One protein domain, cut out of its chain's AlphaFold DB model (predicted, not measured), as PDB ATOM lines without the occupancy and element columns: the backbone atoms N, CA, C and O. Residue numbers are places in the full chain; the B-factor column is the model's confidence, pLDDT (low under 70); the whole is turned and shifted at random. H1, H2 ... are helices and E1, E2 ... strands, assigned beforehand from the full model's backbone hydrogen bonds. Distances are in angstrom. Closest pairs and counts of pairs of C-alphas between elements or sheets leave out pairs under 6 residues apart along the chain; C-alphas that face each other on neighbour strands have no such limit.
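AT A GLANCE: This is residues 711 to 804 of the 813 residues of an uncharacterized protein of Butyrivibrio sp. YAB3001 (UniProt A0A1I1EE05). A twisted sheet of five strands stands between helices: the long H3 covers one face, and H2, in a hairpin with H1, covers the other. The printed part has 94 residues with three named helices and five named strands, in the order H1, H2, E1, E2, E3, E4, H3, E5. The sheet, in the order E4, E3, E2, E1, E5, is antiparallel, and the class is mixed, helices and strands. The whole is compact, with a radius of gyration of the C-alphas of 12.6 A and spans of 36 by 30 by 22 A.

HOW THE PARTS SIT: H1, residues 711 to 717, and H2, residues 721 to 731, form a helical hairpin and touch, their closest C-alphas being those of Ala 716 and Leu 724, 4.9 A apart. They run opposite ways at a steep tilt of 40 degrees. E1, residues 735 to 739, E2, residues 743 to 749, E3, residues 755 to 761, and E4, residues 764 to 769, make a meander, each strand the antiparallel neighbour of the one before. Within hydrogen-bond range are N 738 and O 745, 2.8 A, N 746 and O 758, 2.8 A, and N 759 and O 767, 2.9 A. H1 only grazes the sheet, with Leu 717. H2 is on it over E2 and E1, at a height over the sheet of 9.9 A. H3, residues 780 to 794, is on the opposite face at a height of 9.8 A, along the strands, at 19 degrees to E1 on the local plane. E5, residues 799 to 803, is the antiparallel neighbour of E1, with N 801 and O 737 2.8 A apart. In H1, H2 and H3 every O i to N i+4 pair is within hydrogen-bond range.

IN THESE COORDINATES: H1 begins at C-alpha 711, (263.178, 268.376, 293.498). From first to last C-alpha, H2 measures 15.7 A, E2 19.2 A, E3 19.0 A and H3 21.0 A. E5 ends at C-alpha 803, (263.652, 289.922, 288.290).

THE WHOLE: The two C-alphas farthest apart, those of Ala 711 and Cys 793, are 38.5 A apart. The printed part has no cut and no long link. Its mean pLDDT is 91.5, and residues 796 to 797 are under 70.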
ATOM      1  N   ALA A 711     264.420 269.128 293.324       76.12
ATOM      2  CA  ALA A 711     263.178 268.376 293.498       76.12
ATOM      3  C   ALA A 711     261.967 269.315 293.619       76.12
ATOM      4  O   ALA A 711     260.972 269.105 292.925       76.12
ATOM      5  N   GLN A 712     262.068 270.380 294.421       76.38
ATOM      6  CA  GLN A 712     261.019 271.407 294.495       76.38
ATOM      7  C   GLN A 712     260.925 272.202 293.182       76.38
ATOM      8  O   GLN A 712     259.828 272.470 292.686       76.38
ATOM      9  N   ALA A 713     262.067 272.499 292.557       76.19
ATOM     10  CA  ALA A 713     262.109 273.081 291.223       76.19
ATOM     11  C   ALA A 713     261.507 272.143 290.164       76.19
ATOM     12  O   ALA A 713     260.808 272.629 289.286       76.19
ATOM     13  N   ALA A 714     261.713 270.820 290.237       76.06
ATOM     14  CA  ALA A 714     261.089 269.869 289.308       76.06
ATOM     15  C   ALA A 714     259.555 269.849 289.413       76.06
ATOM     16  O   ALA A 714     258.889 269.772 288.384       76.06
ATOM     17  N   GLU A 715     258.989 269.967 290.619       80.25
ATOM     18  CA  GLU A 715     257.535 270.098 290.795       80.25
ATOM     19  C   GLU A 715     257.020 271.388 290.128       80.25
ATOM     20  O   GLU A 715     256.103 271.328 289.307       80.25
ATOM     21  N   ALA A 716     257.686 272.525 290.366       79.12
ATOM     22  CA  ALA A 716     257.350 273.810 289.742       79.12
ATOM     23  C   ALA A 716     257.592 273.851 288.215       79.12
ATOM     24  O   ALA A 716     256.857 274.518 287.493       79.12
ATOM     25  N   LEU A 717     258.584 273.113 287.705       79.56
ATOM     26  CA  LEU A 717     258.860 272.945 286.272       79.56
ATOM     27  C   LEU A 717     257.744 272.179 285.550       79.56
ATOM     28  O   LEU A 717     257.497 272.441 284.377       79.56
ATOM     29  N   THR A 718     257.066 271.258 286.244       73.00
ATOM     30  CA  THR A 718     255.883 270.546 285.724       73.00
ATOM     31  C   THR A 718     254.557 271.292 285.923       73.00
ATOM     32  O   THR A 718     253.517 270.786 285.499       73.00
ATOM     33  N   GLY A 719     254.581 272.458 286.577       79.75
ATOM     34  CA  GLY A 719     253.439 273.364 286.717       79.75
ATOM     35  C   GLY A 719     253.310 274.343 285.548       79.75
ATOM     36  O   GLY A 719     253.995 274.224 284.529       79.75
ATOM     37  N   GLU A 720     252.443 275.344 285.702       86.38
ATOM     38  CA  GLU A 720     252.374 276.451 284.742       86.38
ATOM     39  C   GLU A 720     253.640 277.320 284.851       86.38
ATOM     40  O   GLU A 720     254.279 277.398 285.902       86.38
ATOM     41  N   VAL A 721     253.997 278.050 283.787       89.62
ATOM     42  CA  VAL A 721     255.185 278.934 283.783       89.62
ATOM     43  C   VAL A 721     255.180 279.921 284.966       89.62
ATOM     44  O   VAL A 721     256.233 280.312 285.471       89.62
ATOM     45  N   ASP A 722     253.993 280.340 285.416       91.88
ATOM     46  CA  ASP A 722     253.820 281.231 286.564       91.88
ATOM     47  C   ASP A 722     254.057 280.536 287.925       91.88
ATOM     48  O   ASP A 722     254.495 281.214 288.853       91.88
ATOM     49  N   ASP A 723     253.892 279.214 288.057       91.69
ATOM     50  CA  ASP A 723     254.266 278.466 289.274       91.69
ATOM     51  C   ASP A 723     255.783 278.503 289.492       91.69
ATOM     52  O   ASP A 723     256.254 278.830 290.586       91.69
ATOM     53  N   LEU A 724     256.562 278.283 288.427       93.38
ATOM     54  CA  LEU A 724     258.016 278.452 288.452       93.38
ATOM     55  C   LEU A 724     258.418 279.890 288.814       93.38
ATOM     56  O   LEU A 724     259.337 280.082 289.609       93.38
ATOM     57  N   LYS A 725     257.738 280.915 288.284       93.88
ATOM     58  CA  LYS A 725     258.019 282.319 288.651       93.88
ATOM     59  C   LYS A 725     257.705 282.596 290.118       93.88
ATOM     60  O   LYS A 725     258.502 283.251 290.781       93.88
ATOM     61  N   ASN A 726     256.597 282.065 290.638       94.31
ATOM     62  CA  ASN A 726     256.239 282.168 292.054       94.31
ATOM     63  C   ASN A 726     257.278 281.477 292.957       94.31
ATOM     64  O   ASN A 726     257.611 282.013 294.012       94.31
ATOM     65  N   PHE A 727     257.831 280.335 292.534       94.25
ATOM     66  CA  PHE A 727     258.948 279.672 293.214       94.25
ATOM     67  C   PHE A 727     260.229 280.525 293.177       94.25
ATOM     68  O   PHE A 727     260.798 280.818 294.227       94.25
ATOM     69  N   LEU A 728     260.653 280.992 291.998       94.75
ATOM     70  CA  LEU A 728     261.884 281.778 291.840       94.75
ATOM     71  C   LEU A 728     261.818 283.149 292.542       94.75
ATOM     72  O   LEU A 728     262.816 283.574 293.126       94.75
ATOM     73  N   ASP A 729     260.662 283.820 292.526       94.81
ATOM     74  CA  ASP A 729     260.420 285.056 293.287       94.81
ATOM     75  C   ASP A 729     260.319 284.783 294.796       94.81
ATOM     76  O   ASP A 729     260.798 285.587 295.596       94.81
ATOM     77  N   GLY A 730     259.723 283.651 295.189       94.56
ATOM     78  CA  GLY A 730     259.556 283.239 296.585       94.56
ATOM     79  C   GLY A 730     260.867 282.858 297.272       94.56
ATOM     80  O   GLY A 730     261.072 283.206 298.435       94.56
ATOM     81  N   GLU A 731     261.780 282.204 296.552       93.81
ATOM     82  CA  GLU A 731     263.141 281.941 297.031       93.81
ATOM     83  C   GLU A 731     264.110 283.102 296.766       93.81
ATOM     84  O   GLU A 731     265.177 283.157 297.374       93.81
ATOM     85  N   GLY A 732     263.744 284.057 295.908       95.00
ATOM     86  CA  GLY A 732     264.521 285.268 295.654       95.00
ATOM     87  C   GLY A 732     265.740 285.058 294.752       95.00
ATOM     88  O   GLY A 732     266.797 285.631 295.027       95.00
ATOM     89  N   PHE A 733     265.616 284.269 293.680       95.62
ATOM     90  CA  PHE A 733     266.663 284.091 292.663       95.62
ATOM     91  C   PHE A 733     266.725 285.251 291.657       95.62
ATOM     92  O   PHE A 733     265.708 285.838 291.287       95.62
ATOM     93  N   GLU A 734     267.922 285.597 291.171       95.38
ATOM     94  CA  GLU A 734     268.066 286.541 290.056       95.38
ATOM     95  C   GLU A 734     267.846 285.847 288.697       95.38
ATOM     96  O   GLU A 734     268.682 285.063 288.240       95.38
ATOM     97  N   TYR A 735     266.739 286.184 288.024       96.50
ATOM     98  CA  TYR A 735     266.392 285.661 286.699       96.50
ATOM     99  C   TYR A 735     265.826 286.733 285.754       96.50
ATOM    100  O   TYR A 735     265.472 287.842 286.156       96.50
ATOM    101  N   THR A 736     265.749 286.416 284.464       96.75
ATOM    102  CA  THR A 736     265.122 287.250 283.433       96.75
ATOM    103  C   THR A 736     264.160 286.403 282.605       96.75
ATOM    104  O   THR A 736     264.568 285.447 281.953       96.75
ATOM    105  N   GLU A 737     262.882 286.778 282.624       96.25
ATOM    106  CA  GLU A 737     261.838 286.241 281.751       96.25
ATOM    107  C   GLU A 737     261.950 286.917 280.374       96.25
ATOM    108  O   GLU A 737     261.888 288.145 280.263       96.25
ATOM    109  N   ILE A 738     262.118 286.122 279.321       95.19
ATOM    110  CA  ILE A 738     262.178 286.553 277.921       95.19
ATOM    111  C   ILE A 738     261.005 285.899 277.199       95.19
ATOM    112  O   ILE A 738     260.963 284.677 277.054       95.19
ATOM    113  N   LYS A 739     260.050 286.702 276.733       94.19
ATOM    114  CA  LYS A 739     258.917 286.229 275.935       94.19
ATOM    115  C   LYS A 739     259.168 286.487 274.454       94.19
ATOM    116  O   LYS A 739     259.568 287.584 274.053       94.19
ATOM    117  N   THR A 740     258.910 285.472 273.640       91.88
ATOM    118  CA  THR A 740     258.799 285.565 272.176       91.88
ATOM    119  C   THR A 740     257.333 285.363 271.770       91.88
ATOM    120  O   THR A 740     256.445 285.456 272.620       91.88
ATOM    121  N   GLU A 741     257.042 285.129 270.491       88.81
ATOM    122  CA  GLU A 741     255.679 284.801 270.039       88.81
ATOM    123  C   GLU A 741     255.279 283.338 270.312       88.81
ATOM    124  O   GLU A 741     254.091 283.031 270.315       88.81
ATOM    125  N   GLN A 742     256.250 282.439 270.538       90.44
ATOM    126  CA  GLN A 742     256.021 280.983 270.632       90.44
ATOM    127  C   GLN A 742     256.651 280.333 271.875       90.44
ATOM    128  O   GLN A 742     256.110 279.364 272.404       90.44
ATOM    129  N   LYS A 743     257.783 280.868 272.355       93.88
ATOM    130  CA  LYS A 743     258.524 280.354 273.517       93.88
ATOM    131  C   LYS A 743     258.718 281.406 274.610       93.88
ATOM    132  O   LYS A 743     258.915 282.593 274.315       93.88
ATOM    133  N   ILE A 744     258.729 280.957 275.862       95.56
ATOM    134  CA  ILE A 744     259.155 281.734 277.031       95.56
ATOM    135  C   ILE A 744     260.456 281.123 277.550       95.56
ATOM    136  O   ILE A 744     260.521 279.929 277.821       95.56
ATOM    137  N   ILE A 745     261.494 281.945 277.687       95.88
ATOM    138  CA  ILE A 745     262.796 281.539 278.222       95.88
ATOM    139  C   ILE A 745     262.980 282.234 279.569       95.88
ATOM    140  O   ILE A 745     263.009 283.464 279.644       95.88
ATOM    141  N   ILE A 746     263.110 281.453 280.637       96.69
ATOM    142  CA  ILE A 746     263.484 281.930 281.968       96.69
ATOM    143  C   ILE A 746     264.985 281.693 282.122       96.69
ATOM    144  O   ILE A 746     265.446 280.567 282.298       96.69
ATOM    145  N   LEU A 747     265.753 282.773 281.997       96.62
ATOM    146  CA  LEU A 747     267.202 282.765 282.147       96.62
ATOM    147  C   LEU A 747     267.539 283.027 283.618       96.62
ATOM    148  O   LEU A 747     267.284 284.126 284.104       96.62
ATOM    149  N   ILE A 748     268.105 282.056 284.325       96.50
ATOM    150  CA  ILE A 748     268.541 282.170 285.723       96.50
ATOM    151  C   ILE A 748     270.062 282.346 285.767       96.50
ATOM    152  O   ILE A 748     270.814 281.690 285.039       96.50
ATOM    153  N   LYS A 749     270.530 283.244 286.633       95.81
ATOM    154  CA  LYS A 749     271.952 283.515 286.852       95.81
ATOM    155  C   LYS A 749     272.584 282.454 287.758       95.81
ATOM    156  O   LYS A 749     272.143 282.269 288.896       95.81
ATOM    157  N   ALA A 750     273.650 281.816 287.282       94.81
ATOM    158  CA  ALA A 750     274.460 280.907 288.088       94.81
ATOM    159  C   ALA A 750     275.590 281.644 288.838       94.81
ATOM    160  O   ALA A 750     276.010 282.738 288.448       94.81
ATOM    161  N   GLU A 751     276.095 281.040 289.916       93.56
ATOM    162  CA  GLU A 751     277.175 281.580 290.761       93.56
ATOM    163  C   GLU A 751     278.485 281.788 289.981       93.56
ATOM    164  O   GLU A 751     279.128 282.831 290.099       93.56
ATOM    165  N   ASN A 752     278.821 280.851 289.089       91.00
ATOM    166  CA  ASN A 752     279.964 280.931 288.170       91.00
ATOM    167  C   ASN A 752     279.819 282.022 287.077       91.00
ATOM    168  O   ASN A 752     280.710 282.196 286.246       91.00
ATOM    169  N   GLY A 753     278.707 282.768 287.058       89.81
ATOM    170  CA  GLY A 753     278.416 283.823 286.083       89.81
ATOM    171  C   GLY A 753     277.859 283.324 284.745       89.81
ATOM    172  O   GLY A 753     277.494 284.152 283.899       89.81
ATOM    173  N   HIS A 754     277.759 282.005 284.548       92.81
ATOM    174  CA  HIS A 754     277.038 281.409 283.427       92.81
ATOM    175  C   HIS A 754     275.515 281.509 283.622       92.81
ATOM    176  O   HIS A 754     275.018 282.093 284.593       92.81
ATOM    177  N   SER A 755     274.766 280.982 282.656       93.56
ATOM    178  CA  SER A 755     273.305 281.041 282.639       93.56
ATOM    179  C   SER A 755     272.704 279.656 282.545       93.56
ATOM    180  O   SER A 755     272.998 278.911 281.612       93.56
ATOM    181  N   MET A 756     271.778 279.378 283.448       95.44
ATOM    182  CA  MET A 756     270.828 278.291 283.300       95.44
ATOM    183  C   MET A 756     269.605 278.841 282.560       95.44
ATOM    184  O   MET A 756     269.091 279.894 282.928       95.44
ATOM    185  N   ALA A 757     269.134 278.168 281.516       96.44
ATOM    186  CA  ALA A 757     267.870 278.495 280.862       96.44
ATOM    187  C   ALA A 757     266.840 277.402 281.128       96.44
ATOM    188  O   ALA A 757     267.150 276.214 281.049       96.44
ATOM    189  N   ILE A 758     265.612 277.817 281.398       96.19
ATOM    190  CA  ILE A 758     264.426 276.969 281.361       96.19
ATOM    191  C   ILE A 758     263.586 277.472 280.190       96.19
ATOM    192  O   ILE A 758     263.294 278.669 280.111       96.19
ATOM    193  N   ILE A 759     263.243 276.582 279.267       96.12
ATOM    194  CA  ILE A 759     262.511 276.906 278.045       96.12
ATOM    195  C   ILE A 759     261.122 276.280 278.127       96.12
ATOM    196  O   ILE A 759     260.972 275.108 278.464       96.12
ATOM    197  N   TYR A 760     260.117 277.086 277.800       95.81
ATOM    198  CA  TYR A 760     258.731 276.677 277.611       95.81
ATOM    199  C   TYR A 760     258.309 277.000 276.175       95.81
ATOM    200  O   TYR A 760     258.653 278.069 275.660       95.81
ATOM    201  N   GLU A 761     257.535 276.127 275.537       95.25
ATOM    202  CA  GLU A 761     256.896 276.358 274.236       95.25
ATOM    203  C   GLU A 761     255.378 276.257 274.394       95.25
ATOM    204  O   GLU A 761     254.871 275.267 274.902       95.25
ATOM    205  N   CYS A 762     254.643 277.291 273.971       90.19
ATOM    206  CA  CYS A 762     253.182 277.370 274.146       90.19
ATOM    207  C   CYS A 762     252.704 277.164 275.605       90.19
ATOM    208  O   CYS A 762     251.649 276.582 275.831       90.19
ATOM    209  N   ASP A 763     253.488 277.667 276.565       88.56
ATOM    210  CA  ASP A 763     253.340 277.524 278.026       88.56
ATOM    211  C   ASP A 763     253.566 276.101 278.603       88.56
ATOM    212  O   ASP A 763     253.671 275.968 279.822       88.56
ATOM    213  N   ASP A 764     253.778 275.072 277.768       90.94
ATOM    214  CA  ASP A 764     254.279 273.747 278.180       90.94
ATOM    215  C   ASP A 764     255.814 273.761 278.367       90.94
ATOM    216  O   ASP A 764     256.534 274.473 277.661       90.94
ATOM    217  N   PHE A 765     256.347 272.968 279.307       94.44
ATOM    218  CA  PHE A 765     257.799 272.822 279.518       94.44
ATOM    219  C   PHE A 765     258.468 272.068 278.352       94.44
ATOM    220  O   PHE A 765     258.044 270.969 277.992       94.44
ATOM    221  N   ASP A 766     259.538 272.650 277.801       95.06
ATOM    222  CA  ASP A 766     260.269 272.163 276.623       95.06
ATOM    223  C   ASP A 766     261.625 271.553 277.028       95.06
ATOM    224  O   ASP A 766     261.810 270.336 276.965       95.06
ATOM    225  N   GLU A 767     262.560 272.372 277.530       95.06
ATOM    226  CA  GLU A 767     263.869 271.891 277.993       95.06
ATOM    227  C   GLU A 767     264.508 272.738 279.109       95.06
ATOM    228  O   GLU A 767     264.081 273.850 279.429       95.06
ATOM    229  N   ILE A 768     265.574 272.194 279.709       94.81
ATOM    230  CA  ILE A 768     266.365 272.831 280.766       94.81
ATOM    231  C   ILE A 768     267.862 272.715 280.453       94.81
ATOM    232  O   ILE A 768     268.397 271.623 280.268       94.81
ATOM    233  N   VAL A 769     268.545 273.858 280.366       95.19
ATOM    234  CA  VAL A 769     269.905 273.978 279.821       95.19
ATOM    235  C   VAL A 769     270.799 274.703 280.826       95.19
ATOM    236  O   VAL A 769     270.776 275.926 280.926       95.19
ATOM    237  N   PHE A 770     271.597 273.950 281.587       91.75
ATOM    238  CA  PHE A 770     272.405 274.477 282.702       91.75
ATOM    239  C   PHE A 770     273.543 275.421 282.292       91.75
ATOM    240  O   PHE A 770     273.918 276.293 283.069       91.75
ATOM    241  N   ASN A 771     274.072 275.252 281.078       92.50
ATOM    242  CA  ASN A 771     275.066 276.129 280.463       92.50
ATOM    243  C   ASN A 771     274.506 276.644 279.132       92.50
ATOM    244  O   ASN A 771     274.962 276.262 278.056       92.50
ATOM    245  N   TYR A 772     273.452 277.457 279.209       95.62
ATOM    246  CA  TYR A 772     272.822 278.050 278.036       95.62
ATOM    247  C   TYR A 772     273.787 279.016 277.340       95.62
ATOM    248  O   TYR A 772     274.411 279.860 277.987       95.62
ATOM    249  N   GLU A 773     273.890 278.911 276.017       95.56
ATOM    250  CA  GLU A 773     274.761 279.743 275.189       95.56
ATOM    251  C   GLU A 773     273.946 280.517 274.144       95.56
ATOM    252  O   GLU A 773     273.045 279.968 273.509       95.56
ATOM    253  N   LYS A 774     274.290 281.792 273.926       94.62
ATOM    254  CA  LYS A 774     273.738 282.613 272.841       94.62
ATOM    255  C   LYS A 774     274.825 283.423 272.132       94.62
ATOM    256  O   LYS A 774     275.541 284.219 272.746       94.62
ATOM    257  N   ASP A 775     274.937 283.235 270.820       94.25
ATOM    258  CA  ASP A 775     275.967 283.807 269.938       94.25
ATOM    259  C   ASP A 775     277.401 283.696 270.507       94.25
ATOM    260  O   ASP A 775     278.106 284.702 270.635       94.25
ATOM    261  N   GLY A 776     277.827 282.490 270.907       95.06
ATOM    262  CA  GLY A 776     279.182 282.244 271.422       95.06
ATOM    263  C   GLY A 776     279.413 282.695 272.868       95.06
ATOM    264  O   GLY A 776     280.561 282.898 273.262       95.06
ATOM    265  N   LYS A 777     278.350 282.953 273.644       95.12
ATOM    266  CA  LYS A 777     278.429 283.560 274.985       95.12
ATOM    267  C   LYS A 777     277.558 282.805 275.986       95.12
ATOM    268  O   LYS A 777     276.360 282.668 275.762       95.12
ATOM    269  N   THR A 778     278.151 282.405 277.110       94.69
ATOM    270  CA  THR A 778     277.489 281.725 278.243       94.69
ATOM    271  C   THR A 778     277.178 282.657 279.427       94.69
ATOM    272  O   THR A 778     276.426 282.300 280.332       94.69
ATOM    273  N   SER A 779     277.750 283.869 279.443       94.75
ATOM    274  CA  SER A 779     277.601 284.852 280.529       94.75
ATOM    275  C   SER A 779     276.175 285.410 280.614       94.75
ATOM    276  O   SER A 779     275.628 285.894 279.618       94.75
ATOM    277  N   TYR A 780     275.598 285.424 281.820       95.50
ATOM    278  CA  TYR A 780     274.241 285.934 282.080       95.50
ATOM    279  C   TYR A 780     274.033 287.368 281.592       95.50
ATOM    280  O   TYR A 780     273.008 287.707 280.989       95.50
ATOM    281  N   ARG A 781     275.045 288.218 281.794       95.31
ATOM    282  CA  ARG A 781     275.026 289.607 281.333       95.31
ATOM    283  C   ARG A 781     275.001 289.685 279.809       95.31
ATOM    284  O   ARG A 781     274.257 290.495 279.261       95.31
ATOM    285  N   ASP A 782     275.790 288.863 279.127       96.25
ATOM    286  CA  ASP A 782     275.983 288.981 277.682       96.25
ATOM    287  C   ASP A 782     274.885 288.290 276.871       96.25
ATOM    288  O   ASP A 782     274.489 288.820 275.833       96.25
ATOM    289  N   ILE A 783     274.310 287.196 277.378       96.00
ATOM    290  CA  ILE A 783     273.096 286.580 276.821       96.00
ATOM    291  C   ILE A 783     271.909 287.540 276.953       96.00
ATOM    292  O   ILE A 783     271.229 287.813 275.962       96.00
ATOM    293  N   THR A 784     271.705 288.131 278.138       94.69
ATOM    294  CA  THR A 784     270.657 289.147 278.348       94.69
ATOM    295  C   THR A 784     270.856 290.342 277.407       94.69
ATOM    296  O   THR A 784     269.904 290.802 276.778       94.69
ATOM    297  N   ASN A 785     272.096 290.814 277.234       95.31
ATOM    298  CA  ASN A 785     272.416 291.877 276.275       95.31
ATOM    299  C   ASN A 785     272.160 291.467 274.813       95.31
ATOM    300  O   ASN A 785     271.770 292.324 274.020       95.31
ATOM    301  N   SER A 786     272.373 290.203 274.435       94.81
ATOM    302  CA  SER A 786     272.027 289.697 273.100       94.81
ATOM    303  C   SER A 786     270.518 289.696 272.864       94.81
ATOM    304  O   SER A 786     270.079 290.257 271.864       94.81
ATOM    305  N   PHE A 787     269.714 289.183 273.799       94.75
ATOM    306  CA  PHE A 787     268.250 289.242 273.684       94.75
ATOM    307  C   PHE A 787     267.717 290.683 273.649       94.75
ATOM    308  O   PHE A 787     266.835 290.991 272.853       94.75
ATOM    309  N   VAL A 788     268.283 291.606 274.437       94.06
ATOM    310  CA  VAL A 788     267.916 293.035 274.366       94.06
ATOM    311  C   VAL A 788     268.283 293.650 273.006       94.06
ATOM    312  O   VAL A 788     267.528 294.471 272.485       94.06
ATOM    313  N   LYS A 789     269.399 293.242 272.388       93.69
ATOM    314  CA  LYS A 789     269.757 293.665 271.023       93.69
ATOM    315  C   LYS A 789     268.809 293.081 269.974       93.69
ATOM    316  O   LYS A 789     268.386 293.824 269.098       93.69
ATOM    317  N   GLU A 790     268.440 291.806 270.065       92.25
ATOM    318  CA  GLU A 790     267.443 291.189 269.176       92.25
ATOM    319  C   GLU A 790     266.075 291.865 269.291       92.25
ATOM    320  O   GLU A 790     265.496 292.234 268.270       92.25
ATOM    321  N   LEU A 791     265.596 292.115 270.514       91.69
ATOM    322  CA  LEU A 791     264.369 292.870 270.784       91.69
ATOM    323  C   LEU A 791     264.377 294.231 270.065       91.69
ATOM    324  O   LEU A 791     263.397 294.586 269.416       91.69
ATOM    325  N   ILE A 792     265.485 294.974 270.142       91.94
ATOM    326  CA  ILE A 792     265.620 296.298 269.511       91.94
ATOM    327  C   ILE A 792     265.766 296.203 267.981       91.94
ATOM    328  O   ILE A 792     265.217 297.041 267.267       91.94
ATOM    329  N   CYS A 793     266.502 295.216 267.466       92.00
ATOM    330  CA  CYS A 793     266.808 295.095 266.036       92.00
ATOM    331  C   CYS A 793     265.689 294.435 265.216       92.00
ATOM    332  O   CYS A 793     265.479 294.818 264.067       92.00
ATOM    333  N   ALA A 794     265.005 293.437 265.778       87.75
ATOM    334  CA  ALA A 794     263.973 292.657 265.094       87.75
ATOM    335  C   ALA A 794     262.545 293.038 265.514       87.75
ATOM    336  O   ALA A 794     261.608 292.778 264.765       87.75
ATOM    337  N   GLY A 795     262.354 293.612 266.711       81.94
ATOM    338  CA  GLY A 795     261.023 293.872 267.279       81.94
ATOM    339  C   GLY A 795     260.229 292.609 267.646       81.94
ATOM    340  O   GLY A 795     259.048 292.716 267.955       81.94
ATOM    341  N   ALA A 796     260.858 291.427 267.594       69.56
ATOM    342  CA  ALA A 796     260.193 290.119 267.618       69.56
ATOM    343  C   ALA A 796     260.118 289.447 269.007       69.56
ATOM    344  O   ALA A 796     259.426 288.445 269.179       69.56
ATOM    345  N   CYS A 797     260.817 289.974 270.018       67.44
ATOM    346  CA  CYS A 797     260.593 289.558 271.403       67.44
ATOM    347  C   CYS A 797     259.379 290.325 271.948       67.44
ATOM    348  O   CYS A 797     259.371 291.555 271.944       67.44
ATOM    349  N   SER A 798     258.365 289.616 272.439       80.31
ATOM    350  CA  SER A 798     257.131 290.209 272.973       80.31
ATOM    351  C   SER A 798     257.333 290.862 274.349       80.31
ATOM    352  O   SER A 798     256.558 291.734 274.741       80.31
ATOM    353  N   GLY A 799     258.411 290.515 275.063       89.88
ATOM    354  CA  GLY A 799     258.877 291.253 276.237       89.88
ATOM    355  C   GLY A 799     260.145 290.673 276.866       89.88
ATOM    356  O   GLY A 799     260.450 289.496 276.702       89.88
ATOM    357  N   ILE A 800     260.877 291.499 277.618       95.00
ATOM    358  CA  ILE A 800     261.976 291.066 278.497       95.00
ATOM    359  C   ILE A 800     261.752 291.704 279.870       95.00
ATOM    360  O   ILE A 800     261.648 292.929 279.978       95.00
ATOM    361  N   LYS A 801     261.682 290.886 280.920       95.50
ATOM    362  CA  LYS A 801     261.387 291.291 282.300       95.50
ATOM    363  C   LYS A 801     262.431 290.685 283.238       95.50
ATOM    364  O   LYS A 801     262.446 289.482 283.478       95.50
ATOM    365  N   ARG A 802     263.318 291.523 283.779       94.88
ATOM    366  CA  ARG A 802     264.348 291.098 284.740       94.88
ATOM    367  C   ARG A 802     263.830 291.177 286.170       94.88
ATOM    368  O   ARG A 802     263.433 292.249 286.627       94.88
ATOM    369  N   HIS A 803     263.913 290.058 286.869       95.31
ATOM    370  CA  HIS A 803     263.652 289.922 288.290       95.31
ATOM    371  C   HIS A 803     264.969 290.071 289.061       95.31
ATOM    372  O   HIS A 803     266.007 289.536 288.669       95.31
ATOM    373  N   LYS A 804     264.949 290.859 290.140       93.94
ATOM    374  CA  LYS A 804     266.112 291.069 291.009       93.94
ATOM    375  C   LYS A 804     265.952 290.235 292.271       93.94
ATOM    376  O   LYS A 804     265.271 290.668 293.196       93.94
TER     377      LYS A 804